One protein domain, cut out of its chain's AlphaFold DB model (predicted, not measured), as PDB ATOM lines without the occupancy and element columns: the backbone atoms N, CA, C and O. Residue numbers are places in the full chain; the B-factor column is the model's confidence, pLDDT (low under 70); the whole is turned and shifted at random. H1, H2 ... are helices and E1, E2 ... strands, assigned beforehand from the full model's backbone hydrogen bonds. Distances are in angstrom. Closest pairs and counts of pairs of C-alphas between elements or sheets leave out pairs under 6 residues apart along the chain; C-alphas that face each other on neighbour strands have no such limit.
ATOM      1  N   VAL A   3     -30.953   0.829  60.724       65.75
ATOM      2  CA  VAL A   3     -31.060   1.212  59.323       65.75
ATOM      3  C   VAL A   3     -30.060   2.338  59.110       65.75
ATOM      4  O   VAL A   3     -30.247   3.417  59.663       65.75
ATOM      5  N   ILE A   4     -28.990   2.068  58.365       65.06
ATOM      6  CA  ILE A   4     -27.903   3.015  58.117       65.06
ATOM      7  C   ILE A   4     -28.011   3.475  56.665       65.06
ATOM      8  O   ILE A   4     -27.893   2.670  55.737       65.06
ATOM      9  N   SER A   5     -28.250   4.767  56.439       65.44
ATOM     10  CA  SER A   5     -28.165   5.299  55.086       65.44
ATOM     11  C   SER A   5     -26.714   5.646  54.791       65.44
ATOM     12  O   SER A   5     -26.056   6.362  55.539       65.44
ATOM     13  N   VAL A   6     -26.209   5.134  53.673       64.69
ATOM     14  CA  VAL A   6     -24.861   5.466  53.216       64.69
ATOM     15  C   VAL A   6     -24.787   6.959  52.909       64.69
ATOM     16  O   VAL A   6     -23.820   7.597  53.269       64.69
ATOM     17  N   SER A   7     -25.834   7.554  52.339       59.94
ATOM     18  CA  SER A   7     -25.856   8.969  51.958       59.94
ATOM     19  C   SER A   7     -26.260   9.935  53.073       59.94
ATOM     20  O   SER A   7     -26.367  11.132  52.803       59.94
ATOM     21  N   ASP A   8     -26.555   9.466  54.293       51.03
ATOM     22  CA  ASP A   8     -27.069  10.380  55.308       51.03
ATOM     23  C   ASP A   8     -25.996  11.312  55.887       51.03
ATOM     24  O   ASP A   8     -24.846  10.958  56.143       51.03
ATOM     25  N   GLU A   9     -26.421  12.545  56.157       51.28
ATOM     26  CA  GLU A   9     -25.653  13.545  56.901       51.28
ATOM     27  C   GLU A   9     -25.390  13.122  58.367       51.28
ATOM     28  O   GLU A   9     -24.649  13.809  59.083       51.28
ATOM     29  N   SER A  10     -25.994  12.003  58.804       53.41
ATOM     30  CA  SER A  10     -26.123  11.552  60.195       53.41
ATOM     31  C   SER A  10     -24.937  10.740  60.719       53.41
ATOM     32  O   SER A  10     -24.782  10.634  61.933       53.41
ATOM     33  N   GLY A  11     -24.029  10.287  59.844       54.97
ATOM     34  CA  GLY A  11     -22.635  10.085  60.253       54.97
ATOM     35  C   GLY A  11     -22.037   8.688  60.134       54.97
ATOM     36  O   GLY A  11     -20.885   8.540  60.520       54.97
ATOM     37  N   THR A  12     -22.717   7.673  59.594       64.19
ATOM     38  CA  THR A  12     -22.161   6.302  59.686       64.19
ATOM     39  C   THR A  12     -20.971   6.034  58.753       64.19
ATOM     40  O   THR A  12     -20.116   5.212  59.058       64.19
ATOM     41  N   MET A  13     -20.882   6.723  57.613       76.75
ATOM     42  CA  MET A  13     -19.714   6.687  56.706       76.75
ATOM     43  C   MET A  13     -19.351   8.091  56.215       76.75
ATOM     44  O   MET A  13     -18.824   8.283  55.119       76.75
ATOM     45  N   LYS A  14     -19.687   9.109  57.014       80.44
ATOM     46  CA  LYS A  14     -19.560  10.513  56.611       80.44
ATOM     47  C   LYS A  14     -18.118  10.882  56.295       80.44
ATOM     48  O   LYS A  14     -17.893  11.624  55.343       80.44
ATOM     49  N   GLU A  15     -17.158  10.363  57.055       85.12
ATOM     50  CA  GLU A  15     -15.735  10.611  56.822       85.12
ATOM     51  C   GLU A  15     -15.290  10.047  55.472       85.12
ATOM     52  O   GLU A  15     -14.751  10.785  54.648       85.12
ATOM     53  N   GLU A  16     -15.585   8.775  55.192       88.00
ATOM     54  CA  GLU A  16     -15.214   8.150  53.925       88.00
ATOM     55  C   GLU A  16     -15.898   8.804  52.725       88.00
ATOM     56  O   GLU A  16     -15.272   9.010  51.687       88.00
ATOM     57  N   ILE A  17     -17.164   9.181  52.864       86.56
ATOM     58  CA  ILE A  17     -17.929   9.831  51.796       86.56
ATOM     59  C   ILE A  17     -17.427  11.242  51.533       86.56
ATOM     60  O   ILE A  17     -17.253  11.623  50.376       86.56
ATOM     61  N   THR A  18     -17.135  11.996  52.592       88.25
ATOM     62  CA  THR A  18     -16.485  13.304  52.465       88.25
ATOM     63  C   THR A  18     -15.166  13.146  51.719       88.25
ATOM     64  O   THR A  18     -14.913  13.872  50.763       88.25
ATOM     65  N   GLN A  19     -14.374  12.131  52.068       88.31
ATOM     66  CA  GLN A  19     -13.110  11.859  51.396       88.31
ATOM     67  C   GLN A  19     -13.281  11.469  49.919       88.31
ATOM     68  O   GLN A  19     -12.453  11.837  49.085       88.31
ATOM     69  N   LEU A  20     -14.326  10.718  49.562       90.12
ATOM     70  CA  LEU A  20     -14.646  10.427  48.161       90.12
ATOM     71  C   LEU A  20     -14.969  11.717  47.398       90.12
ATOM     72  O   LEU A  20     -14.401  11.944  46.328       90.12
ATOM     73  N   TYR A  21     -15.808  12.585  47.973       89.81
ATOM     74  CA  TYR A  21     -16.163  13.871  47.370       89.81
ATOM     75  C   TYR A  21     -14.957  14.799  47.207       89.81
ATOM     76  O   TYR A  21     -14.790  15.398  46.145       89.81
ATOM     77  N   GLU A  22     -14.073  14.879  48.203       90.00
ATOM     78  CA  GLU A  22     -12.826  15.652  48.123       90.00
ATOM     79  C   GLU A  22     -11.893  15.152  47.012       90.00
ATOM     80  O   GLU A  22     -11.177  15.938  46.391       90.00
ATOM     81  N   GLN A  23     -11.928  13.851  46.717       86.94
ATOM     82  CA  GLN A  23     -11.198  13.246  45.602       86.94
ATOM     83  C   GLN A  23     -11.905  13.414  44.242       86.94
ATOM     84  O   GLN A  23     -11.359  13.007  43.216       86.94
ATOM     85  N   GLY A  24     -13.091  14.029  44.211       89.88
ATOM     86  CA  GLY A  24     -13.892  14.239  43.002       89.88
ATOM     87  C   GLY A  24     -14.734  13.030  42.588       89.88
ATOM     88  O   GLY A  24     -15.223  12.987  41.458       89.88
ATOM     89  N   PHE A  25     -14.904  12.056  43.479       89.44
ATOM     90  CA  PHE A  25     -15.777  10.908  43.272       89.44
ATOM     91  C   PHE A  25     -17.104  11.084  43.995       89.44
ATOM     92  O   PHE A  25     -17.254  11.956  44.842       89.44
ATOM     93  N   GLN A  26     -18.079  10.238  43.673       83.88
ATOM     94  CA  GLN A  26     -19.357  10.220  44.369       83.88
ATOM     95  C   GLN A  26     -19.620   8.862  45.005       83.88
ATOM     96  O   GLN A  26     -19.196   7.822  44.503       83.88
ATOM     97  N   CYS A  27     -20.338   8.889  46.122       81.81
ATOM     98  CA  CYS A  27     -20.815   7.683  46.765       81.81
ATOM     99  C   CYS A  27     -21.965   7.085  45.949       81.81
ATOM    100  O   CYS A  27     -23.049   7.663  45.868       81.81
ATOM    101  N   TYR A  28     -21.737   5.906  45.381       74.94
ATOM    102  CA  TYR A  28     -22.781   5.122  44.737       74.94
ATOM    103  C   TYR A  28     -23.251   4.061  45.721       74.94
ATOM    104  O   TYR A  28     -22.560   3.075  45.952       74.94
ATOM    105  N   SER A  29     -24.402   4.306  46.337       68.00
ATOM    106  CA  SER A  29     -25.180   3.290  47.041       68.00
ATOM    107  C   SER A  29     -26.629   3.519  46.653       68.00
ATOM    108  O   SER A  29     -27.190   4.565  46.975       68.00
ATOM    109  N   SER A  30     -27.221   2.583  45.914       57.75
ATOM    110  CA  SER A  30     -28.647   2.640  45.568       57.75
ATOM    111  C   SER A  30     -29.545   2.389  46.776       57.75
ATOM    112  O   SER A  30     -30.709   2.777  46.757       57.75
ATOM    113  N   ASP A  31     -29.001   1.782  47.836       64.81
ATOM    114  CA  ASP A  31     -29.791   1.228  48.923       64.81
ATOM    115  C   ASP A  31     -29.309   1.671  50.301       64.81
ATOM    116  O   ASP A  31     -28.126   1.901  50.568       64.81
ATOM    117  N   ILE A  32     -30.282   1.759  51.199       72.50
ATOM    118  CA  ILE A  32     -30.072   1.861  52.633       72.50
ATOM    119  C   ILE A  32     -29.467   0.537  53.121       72.50
ATOM    120  O   ILE A  32     -30.050  -0.533  52.921       72.50
ATOM    121  N   ILE A  33     -28.325   0.593  53.805       80.56
ATOM    122  CA  ILE A  33     -27.654  -0.594  54.337       80.56
ATOM    123  C   ILE A  33     -28.213  -0.890  55.731       80.56
ATOM    124  O   ILE A  33     -28.043  -0.131  56.679       80.56
ATOM    125  N   ARG A  34     -28.883  -2.034  55.884       81.88
ATOM    126  CA  ARG A  34     -29.288  -2.530  57.209       81.88
ATOM    127  C   ARG A  34     -28.089  -3.185  57.885       81.88
ATOM    128  O   ARG A  34     -27.539  -4.137  57.331       81.88
ATOM    129  N   ALA A  35     -27.701  -2.700  59.057       83.00
ATOM    130  CA  ALA A  35     -26.573  -3.211  59.831       83.00
ATOM    131  C   ALA A  35     -26.757  -2.896  61.324       83.00
ATOM    132  O   ALA A  35     -27.487  -1.983  61.703       83.00
ATOM    133  N   GLU A  36     -26.129  -3.680  62.189       82.19
ATOM    134  CA  GLU A  36     -26.172  -3.499  63.640       82.19
ATOM    135  C   GLU A  36     -25.202  -2.419  64.120       82.19
ATOM    136  O   GLU A  36     -25.436  -1.793  65.152       82.19
ATOM    137  N   ASN A  37     -24.109  -2.208  63.383       82.88
ATOM    138  CA  ASN A  37     -23.067  -1.240  63.697       82.88
ATOM    139  C   ASN A  37     -22.343  -0.741  62.430       82.88
ATOM    140  O   ASN A  37     -22.507  -1.278  61.331       82.88
ATOM    141  N   GLU A  38     -21.503   0.277  62.606       81.88
ATOM    142  CA  GLU A  38     -20.715   0.908  61.542       81.88
ATOM    143  C   GLU A  38     -19.776  -0.069  60.816       81.88
ATOM    144  O   GLU A  38     -19.666  -0.029  59.592       81.88
ATOM    145  N   GLN A  39     -19.121  -0.981  61.541       84.19
ATOM    146  CA  GLN A  39     -18.188  -1.939  60.936       84.19
ATOM    147  C   GLN A  39     -18.909  -2.899  59.988       84.19
ATOM    148  O   GLN A  39     -18.414  -3.201  58.901       84.19
ATOM    149  N   GLU A  40     -20.093  -3.362  60.380       85.75
ATOM    150  CA  GLU A  40     -20.931  -4.205  59.537       85.75
ATOM    151  C   GLU A  40     -21.453  -3.434  58.316       85.75
ATOM    152  O   GLU A  40     -21.436  -3.973  57.208       85.75
ATOM    153  N   ALA A  41     -21.848  -2.167  58.485       85.38
ATOM    154  CA  ALA A  41     -22.274  -1.321  57.373       85.38
ATOM    155  C   ALA A  41     -21.147  -1.105  56.354       85.38
ATOM    156  O   ALA A  41     -21.346  -1.346  55.163       85.38
ATOM    157  N   LYS A  42     -19.940  -0.756  56.822       87.00
ATOM    158  CA  LYS A  42     -18.738  -0.617  55.983       87.00
ATOM    159  C   LYS A  42     -18.412  -1.914  55.251       87.00
ATOM    160  O   LYS A  42     -18.137  -1.900  54.053       87.00
ATOM    161  N   LYS A  43     -18.495  -3.054  55.942       88.44
ATOM    162  CA  LYS A  43     -18.282  -4.373  55.337       88.44
ATOM    163  C   LYS A  43     -19.310  -4.673  54.243       88.44
ATOM    164  O   LYS A  43     -18.916  -5.107  53.165       88.44
ATOM    165  N   LYS A  44     -20.602  -4.443  54.498       87.75
ATOM    166  CA  LYS A  44     -21.681  -4.638  53.513       87.75
ATOM    167  C   LYS A  44     -21.532  -3.705  52.314       87.75
ATOM    168  O   LYS A  44     -21.732  -4.142  51.187       87.75
ATOM    169  N   TYR A  45     -21.118  -2.461  52.537       88.25
ATOM    170  CA  TYR A  45     -20.853  -1.523  51.451       88.25
ATOM    171  C   TYR A  45     -19.678  -1.985  50.577       88.25
ATOM    172  O   TYR A  45     -19.804  -2.059  49.358       88.25
ATOM    173  N   LEU A  46     -18.571  -2.426  51.188       90.88
ATOM    174  CA  LEU A  46     -17.413  -2.973  50.467       90.88
ATOM    175  C   LEU A  46     -17.718  -4.229  49.647       90.88
ATOM    176  O   LEU A  46     -17.033  -4.490  48.663       90.88
ATOM    177  N   GLN A  47     -18.734  -5.011  50.017       91.19
ATOM    178  CA  GLN A  47     -19.160  -6.171  49.222       91.19
ATOM    179  C   GLN A  47     -19.743  -5.777  47.859       91.19
ATOM    180  O   GLN A  47     -19.818  -6.621  46.970       91.19
ATOM    181  N   GLN A  48     -20.105  -4.507  47.669       90.94
ATOM    182  CA  GLN A  48     -20.566  -3.972  46.390       90.94
ATOM    183  C   GLN A  48     -19.404  -3.516  45.494       90.94
ATOM    184  O   GLN A  48     -19.642  -2.933  44.440       90.94
ATOM    185  N   PHE A  49     -18.146  -3.719  45.902       94.00
ATOM    186  CA  PHE A  49     -16.977  -3.210  45.189       94.00
ATOM    187  C   PHE A  49     -16.261  -4.343  44.449       94.00
ATOM    188  O   PHE A  49     -16.130  -5.465  44.934       94.00
ATOM    189  N   THR A  50     -15.717  -4.024  43.283       96.19
ATOM    190  CA  THR A  50     -14.682  -4.804  42.598       96.19
ATOM    191  C   THR A  50     -13.431  -3.950  42.450       96.19
ATOM    192  O   THR A  50     -13.515  -2.790  42.049       96.19
ATOM    193  N   PHE A  51     -12.262  -4.522  42.750       97.50
ATOM    194  CA  PHE A  51     -10.979  -3.828  42.648       97.50
ATOM    195  C   PHE A  51     -10.198  -4.275  41.414       97.50
ATOM    196  O   PHE A  51      -9.982  -5.466  41.191       97.50
ATOM    197  N   CYS A  52      -9.717  -3.302  40.646       96.50
ATOM    198  CA  CYS A  52      -8.990  -3.511  39.401       96.50
ATOM    199  C   CYS A  52      -7.599  -2.880  39.473       96.50
ATOM    200  O   CYS A  52      -7.449  -1.720  39.856       96.50
ATOM    201  N   GLY A  53      -6.583  -3.632  39.050       95.31
ATOM    202  CA  GLY A  53      -5.202  -3.172  38.953       95.31
ATOM    203  C   GLY A  53      -4.797  -2.941  37.500       95.31
ATOM    204  O   GLY A  53      -4.759  -3.889  36.721       95.31
ATOM    205  N   ILE A  54      -4.488  -1.701  37.108       94.75
ATOM    206  CA  ILE A  54      -4.136  -1.383  35.714       94.75
ATOM    207  C   ILE A  54      -3.205  -0.174  35.579       94.75
ATOM    208  O   ILE A  54      -3.474   0.910  36.093       94.75
ATOM    209  N   ASN A  55      -2.116  -0.316  34.818       92.81
ATOM    210  CA  ASN A  55      -1.176   0.771  34.498       92.81
ATOM    211  C   ASN A  55      -0.685   1.554  35.735       92.81
ATOM    212  O   ASN A  55      -0.615   2.796  35.728       92.81
ATOM    213  N   GLY A  56      -0.359   0.817  36.801       92.44
ATOM    214  CA  GLY A  56       0.052   1.354  38.097       92.44
ATOM    215  C   GLY A  56      -1.068   2.012  38.903       92.44
ATOM    216  O   GLY A  56      -0.780   2.746  39.839       92.44
ATOM    217  N   ARG A  57      -2.329   1.833  38.505       95.62
ATOM    218  CA  ARG A  57      -3.502   2.358  39.204       95.62
ATOM    219  C   ARG A  57      -4.274   1.234  39.858       95.62
ATOM    220  O   ARG A  57      -4.311   0.124  39.329       95.62
ATOM    221  N   VAL A  58      -4.934   1.579  40.948       97.25
ATOM    222  CA  VAL A  58      -5.978   0.769  41.558       97.25
ATOM    223  C   VAL A  58      -7.289   1.515  41.372       97.25
ATOM    224  O   VAL A  58      -7.338   2.730  41.549       97.25
ATOM    225  N   VAL A  59      -8.325   0.804  40.954       97.62
ATOM    226  CA  VAL A  59      -9.659   1.362  40.726       97.62
ATOM    227  C   VAL A  59     -10.656   0.511  41.490       97.62
ATOM    228  O   VAL A  59     -10.608  -0.713  41.372       97.62
ATOM    229  N   ALA A  60     -11.550   1.144  42.242       97.44
ATOM    230  CA  ALA A  60     -12.749   0.498  42.752       97.44
ATOM    231  C   ALA A  60     -13.929   0.813  41.842       97.44
ATOM    232  O   ALA A  60     -14.187   1.970  41.506       97.44
ATOM    233  N   LEU A  61     -14.648  -0.234  41.463       95.94
ATOM    234  CA  LEU A  61     -15.859  -0.162  40.662       95.94
ATOM    235  C   LEU A  61     -17.023  -0.729  41.466       95.94
ATOM    236  O   LEU A  61     -16.850  -1.711  42.185       95.94
ATOM    237  N   HIS A  62     -18.209  -0.159  41.298       93.62
ATOM    238  CA  HIS A  62     -19.436  -0.782  41.772       93.62
ATOM    239  C   HIS A  62     -19.684  -2.079  40.989       93.62
ATOM    240  O   HIS A  62     -19.642  -2.080  39.757       93.62
ATOM    241  N   ILE A  63     -19.916  -3.186  41.696       92.06
ATOM    242  CA  ILE A  63     -19.894  -4.543  41.137       92.06
ATOM    243  C   ILE A  63     -21.009  -4.788  40.116       92.06
ATOM    244  O   ILE A  63     -20.784  -5.488  39.133       92.06
ATOM    245  N   GLU A  64     -22.187  -4.187  40.304       91.25
ATOM    246  CA  GLU A  64     -23.325  -4.403  39.400       91.25
ATOM    247  C   GLU A  64     -23.357  -3.413  38.232       91.25
ATOM    248  O   GLU A  64     -23.700  -3.775  37.110       91.25
ATOM    249  N   SER A  65     -23.002  -2.150  38.482       91.62
ATOM    250  CA  SER A  65     -23.145  -1.072  37.490       91.62
ATOM    251  C   SER A  65     -21.856  -0.769  36.729       91.62
ATOM    252  O   SER A  65     -21.895  -0.084  35.708       91.62
ATOM    253  N   GLY A  66     -20.707  -1.228  37.233       92.69
ATOM    254  CA  GLY A  66     -19.385  -0.921  36.687       92.69
ATOM    255  C   GLY A  66     -18.946   0.535  36.873       92.69
ATOM    256  O   GLY A  66     -17.914   0.926  36.330       92.69
ATOM    257  N   GLN A  67     -19.709   1.351  37.608       92.94
ATOM    258  CA  GLN A  67     -19.376   2.758  37.834       92.94
ATOM    259  C   GLN A  67     -18.150   2.890  38.734       92.94
ATOM    260  O   GLN A  67     -17.999   2.159  39.710       92.94
ATOM    261  N   GLU A  68     -17.269   3.830  38.403       94.69
ATOM    262  CA  GLU A  68     -16.056   4.085  39.175       94.69
ATOM    263  C   GLU A  68     -16.380   4.796  40.484       94.69
ATOM    264  O   GLU A  68     -16.916   5.900  40.470       94.69
ATOM    265  N   ILE A  69     -16.033   4.155  41.599       95.06
ATOM    266  CA  ILE A  69     -16.234   4.677  42.954       95.06
ATOM    267  C   ILE A  69     -15.030   5.507  43.370       95.06
ATOM    268  O   ILE A  69     -15.187   6.585  43.921       95.06
ATOM    269  N   TRP A  70     -13.826   5.006  43.113       96.94
ATOM    270  CA  TRP A  70     -12.594   5.754  43.303       96.94
ATOM    271  C   TRP A  70     -11.488   5.175  42.432       96.94
ATOM    272  O   TRP A  70     -11.522   4.018  41.999       96.94
ATOM    273  N   ARG A  71     -10.454   5.981  42.210       96.69
ATOM    274  CA  ARG A  71      -9.221   5.573  41.544       96.69
ATOM    275  C   ARG A  71      -8.043   6.214  42.232       96.69
ATOM    276  O   ARG A  71      -8.026   7.421  42.429       96.69
ATOM    277  N   GLU A  72      -7.009   5.415  42.445       95.31
ATOM    278  CA  GLU A  72      -5.759   5.881  43.018       95.31
ATOM    279  C   GLU A  72      -4.564   5.464  42.155       95.31
ATOM    280  O   GLU A  72      -4.519   4.377  41.566       95.31
ATOM    281  N   LYS A  73      -3.571   6.356  42.057       92.81
ATOM    282  CA  LYS A  73      -2.283   6.067  41.416       92.81
ATOM    283  C   LYS A  73      -1.133   6.376  42.374       92.81
ATOM    284  O   LYS A  73      -0.577   7.477  42.310       92.81
ATOM    285  N   PRO A  74      -0.704   5.396  43.181       84.12
ATOM    286  CA  PRO A  74       0.296   5.654  44.201       84.12
ATOM    287  C   PRO A  74       1.630   6.101  43.615       84.12
ATOM    288  O   PRO A  74       2.188   5.509  42.683       84.12
ATOM    289  N   ARG A  75       2.148   7.172  44.205       83.31
ATOM    290  CA  ARG A  75       3.450   7.766  43.905       83.31
ATOM    291  C   ARG A  75       4.129   8.168  45.207       83.31
ATOM    292  O   ARG A  75       3.468   8.682  46.109       83.31
ATOM    293  N   GLY A  76       5.425   7.935  45.304       72.94
ATOM    294  CA  GLY A  76       6.271   8.513  46.343       72.94
ATOM    295  C   GLY A  76       7.384   9.331  45.718       72.94
ATOM    296  O   GLY A  76       7.412   9.530  44.503       72.94
ATOM    297  N   ASP A  77       8.317   9.771  46.550       74.88
ATOM    298  CA  ASP A  77       9.423  10.619  46.103       74.88
ATOM    299  C   ASP A  77      10.364   9.870  45.151       74.88
ATOM    300  O   ASP A  77      10.908  10.454  44.216       74.88
ATOM    301  N   LYS A  78      10.534   8.559  45.368       74.50
ATOM    302  CA  LYS A  78      11.483   7.711  44.628       74.50
ATOM    303  C   LYS A  78      10.830   6.644  43.762       74.50
ATOM    304  O   LYS A  78      11.520   5.985  42.986       74.50
ATOM    305  N   TYR A  79       9.515   6.474  43.863       77.50
ATOM    306  CA  TYR A  79       8.804   5.439  43.128       77.50
ATOM    307  C   TYR A  79       7.518   5.953  42.493       77.50
ATOM    308  O   TYR A  79       6.833   6.856  42.978       77.50
ATOM    309  N   LYS A  80       7.155   5.299  41.394       83.12
ATOM    310  CA  LYS A  80       5.912   5.529  40.672       83.12
ATOM    311  C   LYS A  80       5.312   4.177  40.336       83.12
ATOM    312  O   LYS A  80       5.929   3.408  39.595       83.12
ATOM    313  N   ALA A  81       4.116   3.903  40.853       85.69
ATOM    314  CA  ALA A  81       3.377   2.720  40.447       85.69
ATOM    315  C   ALA A  81       3.168   2.759  38.923       85.69
ATOM    316  O   ALA A  81       2.763   3.777  38.337       85.69
ATOM    317  N   SER A  82       3.504   1.655  38.260       88.56
ATOM    318  CA  SER A  82       3.467   1.542  36.804       88.56
ATOM    319  C   SER A  82       3.274   0.089  36.371       88.56
ATOM    320  O   SER A  82       3.554  -0.839  37.125       88.56
ATOM    321  N   GLY A  83       2.755  -0.109  35.159       88.25
ATOM    322  CA  GLY A  83       2.519  -1.445  34.615       88.25
ATOM    323  C   GLY A  83       1.491  -2.256  35.407       88.25
ATOM    324  O   GLY A  83       0.422  -1.747  35.758       88.25
ATOM    325  N   PHE A  84       1.807  -3.530  35.636       92.12
ATOM    326  CA  PHE A  84       0.940  -4.483  36.326       92.12
ATOM    327  C   PHE A  84       0.816  -4.161  37.822       92.12
ATOM    328  O   PHE A  84       1.762  -3.668  38.445       92.12
ATOM    329  N   VAL A  85      -0.358  -4.445  38.385       95.38
ATOM    330  CA  VAL A  85      -0.652  -4.246  39.805       95.38
ATOM    331  C   VAL A  85      -1.225  -5.540  40.370       95.38
ATOM    332  O   VAL A  85      -2.262  -6.004  39.903       95.38
ATOM    333  N   THR A  86      -0.563  -6.110  41.373       95.69
ATOM    334  CA  THR A  86      -1.147  -7.179  42.192       95.69
ATOM    335  C   THR A  86      -2.012  -6.581  43.286       95.69
ATOM    336  O   THR A  86      -1.719  -5.498  43.788       95.69
ATOM    337  N   ILE A  87      -3.092  -7.276  43.641       95.94
ATOM    338  CA  ILE A  87      -4.079  -6.824  44.622       95.94
ATOM    339  C   ILE A  87      -4.380  -7.974  45.584       95.94
ATOM    340  O   ILE A  87      -4.584  -9.108  45.158       95.94
ATOM    341  N   LEU A  88      -4.429  -7.655  46.872       95.25
ATOM    342  CA  LEU A  88      -4.819  -8.537  47.960       95.25
ATOM    343  C   LEU A  88      -5.713  -7.753  48.929       95.25
ATOM    344  O   LEU A  88      -5.277  -6.769  49.520       95.25
ATOM    345  N   VAL A  89      -6.949  -8.205  49.121       92.75
ATOM    346  CA  VAL A  89      -7.821  -7.688  50.184       92.75
ATOM    347  C   VAL A  89      -7.514  -8.460  51.464       92.75
ATOM    348  O   VAL A  89      -7.538  -9.690  51.465       92.75
ATOM    349  N   HIS A  90      -7.220  -7.754  52.553       89.88
ATOM    350  CA  HIS A  90      -6.992  -8.368  53.855       89.88
ATOM    351  C   HIS A  90      -7.555  -7.487  54.970       89.88
ATOM    352  O   HIS A  90      -7.088  -6.368  55.181       89.88
ATOM    353  N   SER A  91      -8.539  -8.018  55.701       86.44
ATOM    354  CA  SER A  91      -9.270  -7.290  56.743       86.44
ATOM    355  C   SER A  91      -9.830  -5.955  56.220       86.44
ATOM    356  O   SER A  91     -10.659  -5.954  55.315       86.44
ATOM    357  N   ASP A  92      -9.371  -4.828  56.761       88.62
ATOM    358  CA  ASP A  92      -9.777  -3.463  56.422       88.62
ATOM    359  C   ASP A  92      -8.832  -2.790  55.405       88.62
ATOM    360  O   ASP A  92      -8.844  -1.568  55.268       88.62
ATOM    361  N   LYS A  93      -7.969  -3.556  54.717       94.31
ATOM    362  CA  LYS A  93      -6.917  -3.013  53.838       94.31
ATOM    363  C   LYS A  93      -6.922  -3.647  52.459       94.31
ATOM    364  O   LYS A  93      -7.087  -4.856  52.300       94.31
ATOM    365  N   LEU A  94      -6.643  -2.811  51.467       96.56
ATOM    366  CA  LEU A  94      -6.354  -3.224  50.105       96.56
ATOM    367  C   LEU A  94      -4.847  -3.112  49.886       96.56
ATOM    368  O   LEU A  94      -4.317  -2.016  49.718       96.56
ATOM    369  N   ILE A  95      -4.148  -4.241  49.954       97.00
ATOM    370  CA  ILE A  95      -2.699  -4.314  49.774       97.00
ATOM    371  C   ILE A  95      -2.415  -4.528  48.294       97.00
ATOM    372  O   ILE A  95      -2.946  -5.446  47.671       97.00
ATOM    373  N   CYS A  96      -1.556  -3.693  47.731       96.12
ATOM    374  CA  CYS A  96      -1.249  -3.710  46.317       96.12
ATOM    375  C   CYS A  96       0.254  -3.650  46.079       96.12
ATOM    376  O   CYS A  96       0.999  -3.013  46.824       96.12
ATOM    377  N   GLY A  97       0.692  -4.309  45.012       94.75
ATOM    378  CA  GLY A  97       2.085  -4.356  44.600       94.75
ATOM    379  C   GLY A  97       2.248  -3.857  43.171       94.75
ATOM    380  O   GLY A  97       1.501  -4.258  42.283       94.75
ATOM    381  N   SER A  98       3.214  -2.976  42.924       94.06
ATOM    382  CA  SER A  98       3.507  -2.475  41.578       94.06
ATOM    383  C   SER A  98       4.933  -1.946  41.494       94.06
ATOM    384  O   SER A  98       5.351  -1.175  42.356       94.06
ATOM    385  N   ASN A  99       5.653  -2.327  40.434       90.38
ATOM    386  CA  ASN A  99       6.982  -1.808  40.097       90.38
ATOM    387  C   ASN A  99       7.961  -1.821  41.290       90.38
ATOM    388  O   ASN A  99       8.502  -0.782  41.664       90.38
ATOM    389  N   GLY A 100       8.126  -2.980  41.937       89.50
ATOM    390  CA  GLY A 100       9.006  -3.133  43.098       89.50
ATOM    391  C   GLY A 100       8.554  -2.421  44.373       89.50
ATOM    392  O   GLY A 100       9.348  -2.276  45.282       89.50
ATOM    393  N   CYS A 101       7.310  -1.955  44.470       91.38
ATOM    394  CA  CYS A 101       6.792  -1.301  45.672       91.38
ATOM    395  C   CYS A 101       5.508  -1.978  46.145       91.38
ATOM    396  O   CYS A 101       4.726  -2.484  45.337       91.38
ATOM    397  N   VAL A 102       5.265  -1.930  47.451       94.75
ATOM    398  CA  VAL A 102       4.022  -2.360  48.097       94.75
ATOM    399  C   VAL A 102       3.371  -1.154  48.749       94.75
ATOM    400  O   VAL A 102       4.045  -0.319  49.342       94.75
ATOM    401  N   PHE A 103       2.057  -1.048  48.666       94.75
ATOM    402  CA  PHE A 103       1.299  -0.013  49.356       94.75
ATOM    403  C   PHE A 103      -0.039  -0.573  49.813       94.75
ATOM    404  O   PHE A 103      -0.582  -1.482  49.188       94.75
ATOM    405  N   ALA A 104      -0.574  -0.023  50.897       96.25
ATOM    406  CA  ALA A 104      -1.937  -0.305  51.318       96.25
ATOM    407  C   ALA A 104      -2.816   0.917  51.134       96.25
ATOM    408  O   ALA A 104      -2.414   2.040  51.450       96.25
ATOM    409  N   LEU A 105      -4.032   0.665  50.669       96.81
ATOM    410  CA  LEU A 105      -5.086   1.649  50.522       96.81
ATOM    411  C   LEU A 105      -6.254   1.306  51.453       96.81
ATOM    412  O   LEU A 105      -6.495   0.134  51.762       96.81
ATOM    413  N   CYS A 106      -6.990   2.334  51.868       95.19
ATOM    414  CA  CYS A 106      -8.332   2.199  52.405       95.19
ATOM    415  C   CYS A 106      -9.235   1.655  51.284       95.19
ATOM    416  O   CYS A 106      -9.359   2.314  50.249       95.19
ATOM    417  N   PRO A 107      -9.874   0.483  51.445       95.25
ATOM    418  CA  PRO A 107     -10.729  -0.087  50.404       95.25
ATOM    419  C   PRO A 107     -11.948   0.785  50.069       95.25
ATOM    420  O   PRO A 107     -12.421   0.766  48.936       95.25
ATOM    421  N   LEU A 108     -12.447   1.552  51.045       92.88
ATOM    422  CA  LEU A 108     -13.627   2.408  50.886       92.88
ATOM    423  C   LEU A 108     -13.327   3.655  50.055       92.88
ATOM    424  O   LEU A 108     -14.154   4.053  49.241       92.88
ATOM    425  N   THR A 109     -12.150   4.252  50.244       93.75
ATOM    426  CA  THR A 109     -11.856   5.596  49.722       93.75
ATOM    427  C   THR A 109     -10.685   5.655  48.756       93.75
ATOM    428  O   THR A 109     -10.452   6.701  48.161       93.75
ATOM    429  N   GLY A 110      -9.902   4.580  48.631       94.94
ATOM    430  CA  GLY A 110      -8.649   4.572  47.874       94.94
ATOM    431  C   GLY A 110      -7.495   5.293  48.576       94.94
ATOM    432  O   GLY A 110      -6.379   5.306  48.060       94.94
ATOM    433  N   ALA A 111      -7.722   5.858  49.766       93.69
ATOM    434  CA  ALA A 111      -6.726   6.636  50.483       93.69
ATOM    435  C   ALA A 111      -5.513   5.797  50.878       93.69
ATOM    436  O   ALA A 111      -5.644   4.704  51.428       93.69
ATOM    437  N   ARG A 112      -4.311   6.325  50.654       93.50
ATOM    438  CA  ARG A 112      -3.079   5.622  51.010       93.50
ATOM    439  C   ARG A 112      -2.894   5.550  52.525       93.50
ATOM    440  O   ARG A 112      -2.785   6.577  53.184       93.50
ATOM    441  N   LEU A 113      -2.770   4.330  53.040       94.62
ATOM    442  CA  LEU A 113      -2.503   4.041  54.450       94.62
ATOM    443  C   LEU A 113      -0.999   3.967  54.733       94.62
ATOM    444  O   LEU A 113      -0.516   4.552  55.695       94.62
ATOM    445  N   TRP A 114      -0.251   3.245  53.894       94.81
ATOM    446  CA  TRP A 114       1.205   3.118  54.009       94.81
ATOM    447  C   TRP A 114       1.847   2.675  52.690       94.81
ATOM    448  O   TRP A 114       1.165   2.204  51.776       94.81
ATOM    449  N   THR A 115       3.176   2.789  52.627       93.38
ATOM    450  CA  THR A 115       4.016   2.326  51.515       93.38
ATOM    451  C   THR A 115       5.271   1.620  52.031       93.38
ATOM    452  O   THR A 115       5.828   2.002  53.056       93.38
ATOM    453  N   ASN A 116       5.752   0.642  51.268       92.75
ATOM    454  CA  ASN A 116       7.076   0.049  51.363       92.75
ATOM    455  C   ASN A 116       7.719  -0.020  49.961       92.75
ATOM    456  O   ASN A 116       7.167  -0.638  49.054       92.75
ATOM    457  N   GLU A 117       8.881   0.610  49.779       91.00
ATOM    458  CA  GLU A 117       9.595   0.679  48.489       91.00
ATOM    459  C   GLU A 117      10.459  -0.560  48.180       91.00
ATOM    460  O   GLU A 117      11.163  -0.563  47.177       91.00
TER     461      GLU A 117
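This is residues 3 to 117 of the 151 residues of an uncharacterized protein of Photobacterium halotolerans (UniProt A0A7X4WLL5). Two small antiparallel sheets make a sandwich, partly face to face: a twisted one of four strands, E5 to E8, and one of three, E2 to E4. Helix H2 and the short strand E1 prolong one end, H1 is beside edge strand E4, and residues 73 to 85 form a long loop at the opposite end. The printed part has 115 residues with two named helices and eight named strands, in the order H1 E1 H2 E2 E3 E4 E5 E6 E7 E8; the sheets run E5 E6 E7 E8 and E2 E3 E4, and the class is mixed, helices and strands. The whole is compact, with a radius of gyration of the C-alphas of 14.4 A, and elongated, spanning 44 by 25 by 25 A.

E5, residues 86 to 90, E6, 93 to 98, E7, 101 to 105, and E8, 112 to 116, form a meander, each strand the antiparallel neighbour of the one before. This sheet is only just strongly twisted, its C-alphas up to 4.4 A off the best plane. N 88 and O 95 are 2.8 A apart between E5 and E6, N 96 and O 103 2.8 A between E6 and E7, and N 104 and O 114 3.0 A between E7 and E8, each within hydrogen-bond range. E2, residues 49 to 54, E3, 57 to 62, and E4, 68 to 72, form a second meander; N 52 and O 59 are 2.8 A apart, N 60 and O 70 2.9 A, both within hydrogen-bond range. The two sheets face each other as a sandwich, their planes 18 degrees apart and their strands at 30 degrees. The closest C-alphas of E2 and E5 are those of Gly 53 and Thr 86, 6.6 A apart. H1, residues 14 to 22, comes closest to E4 at the C-alphas of Leu 20 and Trp 70, 7.0 A. E1, residues 33 to 35, pairs with no named strand, but residues 3 to 4 pair with its residues 33 to 34, antiparallel. H2, residues 38 to 46, comes closest to E1 at the C-alphas of Ala 41 and Ala 35, 5.3 A. H1 and H2 are apart. In both helices every O i to N i+4 pair is within hydrogen-bond range.

H1 begins at C-alpha 14, (-19.560, 10.513, 56.611), and is 12.0 A long; H2 is 12.2 A. E3 measures 16.4 A, E2 and E6 each 16.1 A. E8 ends at C-alpha 116, (7.076, 0.049, 51.363).

The C-alphas of Val 3 and Lys 78, the two farthest apart, are 45.5 A apart. The printed part has no cut. The link E4 to E5, 13 residues, is long and changes from one sheet to the other. The mean pLDDT of the printed part is 86.7; residues 3 to 12 and 29 to 31 are under 70.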